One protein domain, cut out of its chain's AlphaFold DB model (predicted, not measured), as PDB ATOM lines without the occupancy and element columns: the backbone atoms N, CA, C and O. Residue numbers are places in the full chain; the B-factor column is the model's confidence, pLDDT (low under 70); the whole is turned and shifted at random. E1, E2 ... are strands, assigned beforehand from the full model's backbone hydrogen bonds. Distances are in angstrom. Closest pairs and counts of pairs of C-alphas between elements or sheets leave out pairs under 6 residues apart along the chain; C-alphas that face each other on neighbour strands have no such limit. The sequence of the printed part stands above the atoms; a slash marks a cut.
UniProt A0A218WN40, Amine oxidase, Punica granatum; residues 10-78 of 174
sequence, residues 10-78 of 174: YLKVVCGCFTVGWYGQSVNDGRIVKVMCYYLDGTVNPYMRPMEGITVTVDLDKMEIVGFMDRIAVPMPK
ATOM      1  N   TYR A  10     198.151 264.425 157.974       69.12
ATOM      2  CA  TYR A  10     197.342 264.602 159.187       69.12
ATOM      3  C   TYR A  10     197.685 263.598 160.299       69.12
ATOM      4  O   TYR A  10     197.546 263.931 161.470       69.12
ATOM      5  N   LEU A  11     198.188 262.400 159.973       77.75
ATOM      6  CA  LEU A  11     198.627 261.416 160.975       77.75
ATOM      7  C   LEU A  11     199.916 261.838 161.692       77.75
ATOM      8  O   LEU A  11     200.291 261.226 162.688       77.75
ATOM      9  N   LYS A  12     200.603 262.865 161.182       89.44
ATOM     10  CA  LYS A  12     201.815 263.439 161.777       89.44
ATOM     11  C   LYS A  12     201.530 264.721 162.573       89.44
ATOM     12  O   LYS A  12     202.473 265.344 163.061       89.44
ATOM     13  N   VAL A  13     200.261 265.120 162.692       93.94
ATOM     14  CA  VAL A  13     199.821 266.261 163.502       93.94
ATOM     15  C   VAL A  13     199.297 265.749 164.837       93.94
ATOM     16  O   VAL A  13     198.462 264.850 164.887       93.94
ATOM     17  N   VAL A  14     199.777 266.343 165.923       95.00
ATOM     18  CA  VAL A  14     199.272 266.103 167.280       95.00
ATOM     19  C   VAL A  14     198.884 267.427 167.903       95.00
ATOM     20  O   VAL A  14     199.515 268.436 167.616       95.00
ATOM     21  N   CYS A  15     197.868 267.443 168.758       95.38
ATOM     22  CA  CYS A  15     197.399 268.680 169.372       95.38
ATOM     23  C   CYS A  15     197.320 268.554 170.893       95.38
ATOM     24  O   CYS A  15     197.040 267.481 171.426       95.38
ATOM     25  N   GLY A  16     197.588 269.662 171.579       94.75
ATOM     26  CA  GLY A  16     197.478 269.811 173.025       94.75
ATOM     27  C   GLY A  16     196.375 270.800 173.391       94.75
ATOM     28  O   GLY A  16     196.111 271.743 172.648       94.75
ATOM     29  N   CYS A  17     195.737 270.575 174.538       95.88
ATOM     30  CA  CYS A  17     194.765 271.498 175.118       95.88
ATOM     31  C   CYS A  17     195.466 272.438 176.098       95.88
ATOM     32  O   CYS A  17     196.202 271.983 176.973       95.88
ATOM     33  N   PHE A  18     195.184 273.727 175.974       96.31
ATOM     34  CA  PHE A  18     195.707 274.788 176.814       96.31
ATOM     35  C   PHE A  18     194.550 275.464 177.548       96.31
ATOM     36  O   PHE A  18     193.507 275.770 176.961       96.31
ATOM     37  N   THR A  19     194.725 275.673 178.852       96.25
ATOM     38  CA  THR A  19     193.774 276.422 179.679       96.25
ATOM     39  C   THR A  19     193.780 277.891 179.277       96.25
ATOM     40  O   THR A  19     194.850 278.420 179.017       96.25
ATOM     41  N   VAL A  20     192.613 278.541 179.261       93.88
ATOM     42  CA  VAL A  20     192.450 279.888 178.675       93.88
ATOM     43  C   VAL A  20     192.219 281.008 179.689       93.88
ATOM     44  O   VAL A  20     191.866 282.121 179.310       93.88
ATOM     45  N   GLY A  21     192.316 280.701 180.984       92.81
ATOM     46  CA  GLY A  21     192.082 281.673 182.049       92.81
ATOM     47  C   GLY A  21     190.721 282.386 181.968       92.81
ATOM     48  O   GLY A  21     189.703 281.815 181.572       92.81
ATOM     49  N   TRP A  22     190.706 283.649 182.398       93.06
ATOM     50  CA  TRP A  22     189.558 284.555 182.334       93.06
ATOM     51  C   TRP A  22     190.048 285.970 182.017       93.06
ATOM     52  O   TRP A  22     190.984 286.455 182.649       93.06
ATOM     53  N   TYR A  23     189.389 286.634 181.065       92.38
ATOM     54  CA  TYR A  23     189.832 287.895 180.456       92.38
ATOM     55  C   TYR A  23     188.744 288.982 180.465       92.38
ATOM     56  O   TYR A  23     188.750 289.887 179.634       92.38
ATOM     57  N   GLY A  24     187.804 288.933 181.414       92.00
ATOM     58  CA  GLY A  24     186.764 289.962 181.556       92.00
ATOM     59  C   GLY A  24     185.422 289.635 180.899       92.00
ATOM     60  O   GLY A  24     184.536 290.488 180.887       92.00
ATOM     61  N   GLN A  25     185.247 288.427 180.360       86.69
ATOM     62  CA  GLN A  25     184.000 288.021 179.713       86.69
ATOM     63  C   GLN A  25     182.813 288.020 180.692       86.69
ATOM     64  O   GLN A  25     182.936 287.608 181.850       86.69
ATOM     65  N   SER A  26     181.658 288.502 180.218       75.31
ATOM     66  CA  SER A  26     180.426 288.671 181.005       75.31
ATOM     67  C   SER A  26     179.533 287.429 181.035       75.31
ATOM     68  O   SER A  26     178.640 287.336 181.879       75.31
ATOM     69  N   VAL A  27     179.770 286.476 180.134       74.31
ATOM     70  CA  VAL A  27     179.041 285.211 180.032       74.31
ATOM     71  C   VAL A  27     180.008 284.071 180.328       74.31
ATOM     72  O   VAL A  27     181.184 284.124 179.976       74.31
ATOM     73  N   ASN A  28     179.517 283.046 181.027       72.31
ATOM     74  CA  ASN A  28     180.258 281.804 181.179       72.31
ATOM     75  C   ASN A  28     180.166 281.025 179.862       72.31
ATOM     76  O   ASN A  28     179.125 280.437 179.571       72.31
ATOM     77  N   ASP A  29     181.248 281.033 179.087       74.38
ATOM     78  CA  ASP A  29     181.325 280.372 177.780       74.38
ATOM     79  C   ASP A  29     181.447 278.837 177.878       74.38
ATOM     80  O   ASP A  29     181.580 278.160 176.863       74.38
ATOM     81  N   GLY A  30     181.364 278.267 179.087       86.88
ATOM     82  CA  GLY A  30     181.514 276.834 179.341       86.88
ATOM     83  C   GLY A  30     182.956 276.447 179.672       86.88
ATOM     84  O   GLY A  30     183.793 277.289 180.009       86.88
ATOM     85  N   ARG A  31     183.267 275.148 179.611       95.25
ATOM     86  CA  ARG A  31     184.627 274.636 179.852       95.25
ATOM     87  C   ARG A  31     185.467 274.738 178.581       95.25
ATOM     88  O   ARG A  31     185.647 273.759 177.862       95.25
ATOM     89  N   ILE A  32     185.965 275.944 178.322       95.12
ATOM     90  CA  ILE A  32     186.718 276.277 177.111       95.12
ATOM     91  C   ILE A  32     188.212 275.966 177.249       95.12
ATOM     92  O   ILE A  32     188.836 276.253 178.272       95.12
ATOM     93  N   VAL A  33     188.797 275.426 176.179       96.44
ATOM     94  CA  VAL A  33     190.248 275.326 175.977       96.44
ATOM     95  C   VAL A  33     190.644 275.857 174.603       96.44
ATOM     96  O   VAL A  33     189.860 275.808 173.651       96.44
ATOM     97  N   LYS A  34     191.888 276.323 174.488       95.62
ATOM     98  CA  LYS A  34     192.536 276.565 173.196       95.62
ATOM     99  C   LYS A  34     193.334 275.323 172.821       95.62
ATOM    100  O   LYS A  34     193.959 274.694 173.672       95.62
ATOM    101  N   VAL A  35     193.270 274.931 171.557       95.94
ATOM    102  CA  VAL A  35     193.968 273.758 171.035       95.94
ATOM    103  C   VAL A  35     195.061 274.226 170.090       95.94
ATOM    104  O   VAL A  35     194.783 274.859 169.073       95.94
ATOM    105  N   MET A  36     196.297 273.884 170.443       93.50
ATOM    106  CA  MET A  36     197.487 274.137 169.639       93.50
ATOM    107  C   MET A  36     197.998 272.816 169.077       93.50
ATOM    108  O   MET A  36     198.066 271.813 169.792       93.50
ATOM    109  N   CYS A  37     198.346 272.813 167.795       94.81
ATOM    110  CA  CYS A  37     198.812 271.623 167.098       94.81
ATOM    111  C   CYS A  37     200.302 271.715 166.755       94.81
ATOM    112  O   CYS A  37     200.867 272.794 166.598       94.81
ATOM    113  N   TYR A  38     200.934 270.555 166.627       95.25
ATOM    114  CA  TYR A  38     202.365 270.372 166.427       95.25
ATOM    115  C   TYR A  38     202.611 269.325 165.349       95.25
ATOM    116  O   TYR A  38     201.844 268.367 165.213       95.25
ATOM    117  N   TYR A  39     203.709 269.477 164.611       94.75
ATOM    118  CA  TYR A  39     204.049 268.588 163.504       94.75
ATOM    119  C   TYR A  39     205.259 267.696 163.822       94.75
ATOM    120  O   TYR A  39     206.387 268.170 163.969       94.75
ATOM    121  N   LEU A  40     205.040 266.380 163.886       93.12
ATOM    122  CA  LEU A  40     206.022 265.385 164.349       93.12
ATOM    123  C   LEU A  40     206.972 264.855 163.263       93.12
ATOM    124  O   LEU A  40     207.811 263.994 163.520       93.12
ATOM    125  N   ASP A  41     206.854 265.312 162.019       91.75
ATOM    126  CA  ASP A  41     207.613 264.707 160.923       91.75
ATOM    127  C   ASP A  41     209.127 264.928 161.068       91.75
ATOM    128  O   ASP A  41     209.616 266.053 160.950       91.75
ATOM    129  N   GLY A  42     209.870 263.855 161.328       89.50
ATOM    130  CA  GLY A  42     211.318 263.897 161.528       89.50
ATOM    131  C   GLY A  42     211.784 264.231 162.951       89.50
ATOM    132  O   GLY A  42     212.987 264.375 163.149       89.50
ATOM    133  N   THR A  43     210.892 264.359 163.943       92.94
ATOM    134  CA  THR A  43     211.278 264.526 165.359       92.94
ATOM    135  C   THR A  43     210.169 264.106 166.319       92.94
ATOM    136  O   THR A  43     208.988 264.296 166.052       92.94
ATOM    137  N   VAL A  44     210.545 263.590 167.489       94.38
ATOM    138  CA  VAL A  44     209.591 263.328 168.583       94.38
ATOM    139  C   VAL A  44     209.380 264.528 169.503       94.38
ATOM    140  O   VAL A  44     208.689 264.395 170.506       94.38
ATOM    141  N   ASN A  45     209.994 265.676 169.210       95.81
ATOM    142  CA  ASN A  45     209.875 266.889 170.011       95.81
ATOM    143  C   ASN A  45     208.825 267.842 169.399       95.81
ATOM    144  O   ASN A  45     209.195 268.720 168.613       95.81
ATOM    145  N   PRO A  46     207.521 267.682 169.717       94.56
ATOM    146  CA  PRO A  46     206.454 268.485 169.116       94.56
ATOM    147  C   PRO A  46     206.612 269.974 169.416       94.56
ATOM    148  O   PRO A  46     206.379 270.799 168.540       94.56
ATOM    149  N   TYR A  47     207.069 270.322 170.621       94.94
ATOM    150  CA  TYR A  47     207.142 271.707 171.091       94.94
ATOM    151  C   TYR A  47     208.140 272.573 170.311       94.94
ATOM    152  O   TYR A  47     208.038 273.793 170.340       94.94
ATOM    153  N   MET A  48     209.074 271.964 169.574       96.44
ATOM    154  CA  MET A  48     209.984 272.686 168.672       96.44
ATOM    155  C   MET A  48     209.379 272.953 167.289       96.44
ATOM    156  O   MET A  48     210.023 273.582 166.450       96.44
ATOM    157  N   ARG A  49     208.172 272.439 167.019       95.69
ATOM    158  CA  ARG A  49     207.488 272.514 165.722       95.69
ATOM    159  C   ARG A  49     205.994 272.851 165.872       95.69
ATOM    160  O   ARG A  49     205.149 272.068 165.418       95.69
ATOM    161  N   PRO A  50     205.657 273.984 166.519       95.06
ATOM    162  CA  PRO A  50     204.278 274.445 166.635       95.06
ATOM    163  C   PRO A  50     203.713 274.875 165.278       95.06
ATOM    164  O   PRO A  50     204.408 275.465 164.447       95.06
ATOM    165  N   MET A  51     202.434 274.579 165.055       93.38
ATOM    166  CA  MET A  51     201.642 275.137 163.958       93.38
ATOM    167  C   MET A  51     201.098 276.500 164.398       93.38
ATOM    168  O   MET A  51     199.962 276.611 164.847       93.38
ATOM    169  N   GLU A  52     201.954 277.517 164.314       93.25
ATOM    170  CA  GLU A  52     201.635 278.895 164.701       93.25
ATOM    171  C   GLU A  52     200.642 279.563 163.743       93.25
ATOM    172  O   GLU A  52     200.566 279.218 162.561       93.25
ATOM    173  N   GLY A  53     199.920 280.560 164.257       91.81
ATOM    174  CA  GLY A  53     198.969 281.367 163.486       91.81
ATOM    175  C   GLY A  53     197.591 280.732 163.288       91.81
ATOM    176  O   GLY A  53     196.708 281.383 162.729       91.81
ATOM    177  N   ILE A  54     197.391 279.502 163.775       92.50
ATOM    178  CA  ILE A  54     196.092 278.832 163.834       92.50
ATOM    179  C   ILE A  54     195.673 278.695 165.294       92.50
ATOM    180  O   ILE A  54     196.403 278.158 166.125       92.50
ATOM    181  N   THR A  55     194.458 279.127 165.602       89.44
ATOM    182  CA  THR A  55     193.872 279.041 166.934       89.44
ATOM    183  C   THR A  55     192.534 278.324 166.865       89.44
ATOM    184  O   THR A  55     191.586 278.792 166.231       89.44
ATOM    185  N   VAL A  56     192.434 277.190 167.554       95.50
ATOM    186  CA  VAL A  56     191.199 276.408 167.660       95.50
ATOM    187  C   VAL A  56     190.668 276.533 169.081       95.50
ATOM    188  O   VAL A  56     191.414 276.375 170.041       95.50
ATOM    189  N   THR A  57     189.385 276.842 169.228       95.06
ATOM    190  CA  THR A  57     188.709 276.981 170.524       95.06
ATOM    191  C   THR A  57     187.681 275.870 170.658       95.06
ATOM    192  O   THR A  57     186.848 275.690 169.766       95.06
ATOM    193  N   VAL A  58     187.749 275.116 171.751       96.62
ATOM    194  CA  VAL A  58     186.928 273.923 171.980       96.62
ATOM    195  C   VAL A  58     186.157 274.066 173.282       96.62
ATOM    196  O   VAL A  58     186.736 274.418 174.309       96.62
ATOM    197  N   ASP A  59     184.866 273.754 173.232       96.06
ATOM    198  CA  ASP A  59     184.022 273.552 174.408       96.06
ATOM    199  C   ASP A  59     184.092 272.074 174.812       96.06
ATOM    200  O   ASP A  59     183.655 271.194 174.066       96.06
ATOM    201  N   LEU A  60     184.675 271.793 175.980       96.81
ATOM    202  CA  LEU A  60     184.877 270.431 176.476       96.81
ATOM    203  C   LEU A  60     183.599 269.767 176.996       96.81
ATOM    204  O   LEU A  60     183.575 268.544 177.115       96.81
ATOM    205  N   ASP A  61     182.554 270.528 177.322       95.62
ATOM    206  CA  ASP A  61     181.290 269.941 177.773       95.62
ATOM    207  C   ASP A  61     180.457 269.470 176.577       95.62
ATOM    208  O   ASP A  61     179.825 268.415 176.633       95.62
ATOM    209  N   LYS A  62     180.499 270.223 175.472       96.00
ATOM    210  CA  LYS A  62     179.846 269.841 174.209       96.00
ATOM    211  C   LYS A  62     180.710 268.939 173.333       96.00
ATOM    212  O   LYS A  62     180.174 268.246 172.477       96.00
ATOM    213  N   MET A  63     182.025 268.924 173.562       96.69
ATOM    214  CA  MET A  63     183.020 268.264 172.710       96.69
ATOM    215  C   MET A  63     182.998 268.785 171.265       96.69
ATOM    216  O   MET A  63     183.082 268.019 170.306       96.69
ATOM    217  N   GLU A  64     182.908 270.108 171.112       96.25
ATOM    218  CA  GLU A  64     182.751 270.782 169.819       96.25
ATOM    219  C   GLU A  64     183.768 271.914 169.637       96.25
ATOM    220  O   GLU A  64     184.129 272.618 170.584       96.25
ATOM    221  N   ILE A  65     184.211 272.116 168.391       96.81
ATOM    222  CA  ILE A  65     184.977 273.307 168.010       96.81
ATOM    223  C   ILE A  65     183.997 274.477 167.923       96.81
ATOM    224  O   ILE A  65     183.138 274.510 167.044       96.81
ATOM    225  N   VAL A  66     184.151 275.446 168.820       94.81
ATOM    226  CA  VAL A  66     183.298 276.643 168.910       94.81
ATOM    227  C   VAL A  66     183.962 277.887 168.321       94.81
ATOM    228  O   VAL A  66     183.308 278.907 168.125       94.81
ATOM    229  N   GLY A  67     185.254 277.806 167.999       93.62
ATOM    230  CA  GLY A  67     185.984 278.868 167.319       93.62
ATOM    231  C   GLY A  67     187.159 278.323 166.517       93.62
ATOM    232  O   GLY A  67     187.849 277.403 166.953       93.62
ATOM    233  N   PHE A  68     187.395 278.908 165.349       95.50
ATOM    234  CA  PHE A  68     188.529 278.595 164.489       95.50
ATOM    235  C   PHE A  68     189.041 279.891 163.865       95.50
ATOM    236  O   PHE A  68     188.268 280.632 163.258       95.50
ATOM    237  N   MET A  69     190.330 280.163 164.021       93.19
ATOM    238  CA  MET A  69     190.990 281.323 163.438       93.19
ATOM    239  C   MET A  69     192.286 280.876 162.772       93.19
ATOM    240  O   MET A  69     193.132 280.280 163.424       93.19
ATOM    241  N   ASP A  70     192.431 281.174 161.486       94.75
ATOM    242  CA  ASP A  70     193.672 281.020 160.724       94.75
ATOM    243  C   ASP A  70     194.114 282.427 160.316       94.75
ATOM    244  O   ASP A  70     193.516 283.062 159.442       94.75
ATOM    245  N   ARG A  71     195.056 282.980 161.080       94.06
ATOM    246  CA  ARG A  71     195.410 284.402 161.054       94.06
ATOM    247  C   ARG A  71     196.612 284.668 160.165       94.06
ATOM    248  O   ARG A  71     196.651 285.681 159.463       94.06
ATOM    249  N   ILE A  72     197.621 283.808 160.247       91.75
ATOM    250  CA  ILE A  72     198.901 284.003 159.575       91.75
ATOM    251  C   ILE A  72     199.570 282.665 159.274       91.75
ATOM    252  O   ILE A  72     199.688 281.799 160.133       91.75
ATOM    253  N   ALA A  73     200.088 282.526 158.056       93.44
ATOM    254  CA  ALA A  73     200.915 281.390 157.689       93.44
ATOM    255  C   ALA A  73     202.366 281.632 158.133       93.44
ATOM    256  O   ALA A  73     203.077 282.453 157.547       93.44
ATOM    257  N   VAL A  74     202.812 280.904 159.157       91.62
ATOM    258  CA  VAL A  74     204.200 280.934 159.639       91.62
ATOM    259  C   VAL A  74     204.972 279.733 159.077       91.62
ATOM    260  O   VAL A  74     204.450 278.615 159.070       91.62
ATOM    261  N   PRO A  75     206.219 279.910 158.601       93.88
ATOM    262  CA  PRO A  75     207.041 278.784 158.178       93.88
ATOM    263  C   PRO A  75     207.268 277.790 159.323       93.88
ATOM    264  O   PRO A  75     207.797 278.147 160.372       93.88
ATOM    265  N   MET A  76     206.923 276.524 159.088       94.00
ATOM    266  CA  MET A  76     207.142 275.444 160.048       94.00
ATOM    267  C   MET A  76     208.643 275.282 160.358       94.00
ATOM    268  O   MET A  76     209.427 275.053 159.425       94.00
ATOM    269  N   PRO A  77     209.065 275.329 161.636       95.75
ATOM    270  CA  PRO A  77     210.446 275.049 162.008       95.75
ATOM    271  C   PRO A  77     210.936 273.686 161.500       95.75
ATOM    272  O   PRO A  77     210.177 272.717 161.356       95.75
ATOM    273  N   LYS A  78     212.237 273.590 161.208       95.44
ATOM    274  CA  LYS A  78     212.866 272.339 160.755       95.44
ATOM    275  C   LYS A  78     212.998 271.354 161.919       95.44
ATOM    276  O   LYS A  78     213.262 271.756 163.044       95.44
TER     277      LYS A  78
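What this domain is: This is residues 10 to 78 of the 174 residues of the protein "Amine oxidase" of Punica granatum (UniProt A0A218WN40). A single strongly twisted sheet of four antiparallel strands makes the middle of an elongated domain, with a long loop at each end of the longest axis. The loop between E1 and E2 sticks out at one end with residues 22 to 28, and the loop between E2 and E3 makes the other end, toward which residues 71 to 78 also run. The strands follow one another across the sheet as E1, E2, E3, E4, a meander, each strand the antiparallel neighbour of the one before. The printed part has 69 residues with no named helix and is all strand by class, though only 28 of the 69 residues are in named strands. It is loose, with a radius of gyration of the C-alphas of 13.7 A, and spans 43 by 22 by 18 A.

How they stand to each other: E1, residues 13 to 19, and E2, residues 32 to 39, form a hairpin, antiparallel with 150 degrees between their directions. The C-alphas of Cys 15 and Cys 37 face each other at 4.0 A, and N 16 and O 36 are within hydrogen-bond range at 2.8 A, as are N 38 and O 14 at 2.7 A. E2 also forms a hairpin with E3, residues 54 to 59, at 140 degrees; N 35 and O 56 are 2.8 A apart, and N 58 and O 33 are 2.9 A apart. E3 and E4, residues 64 to 70, form the third hairpin at 165 degrees, with N 55 and O 69 at 2.8 A and N 69 and O 55 at 2.9 A. E1 and E4 are the edge strands, and E1 is apart from both E3 and E4. From edge to edge the strands' lines turn by 74 degrees.

Where its parts are: E1 begins at C-alpha 13, at (199.821, 266.261, 163.502), and is 20.0 A long from first to last C-alpha. E2, the longest strand with 8 residues, measures 23.3 A and begins at C-alpha 32, at (186.718, 276.277, 177.111). E3 measures 16.9 A. E4 measures 17.5 A and ends at C-alpha 70, at (193.672, 281.020, 160.724).

The domain as a whole: The two C-alphas farthest apart are those of Ser 26 and Gly 42, at 44.1 A, one in each long link. The links E1 to E2, with 12 residues, and E2 to E3, with 14, are long; the link E3 to E4, with 4, is tight. The sheet's C-alphas lie up to 7.5 A off their best plane. The printed part has no cut. Its mean pLDDT is 92.4, and residue 10 is the one printed residue under 70.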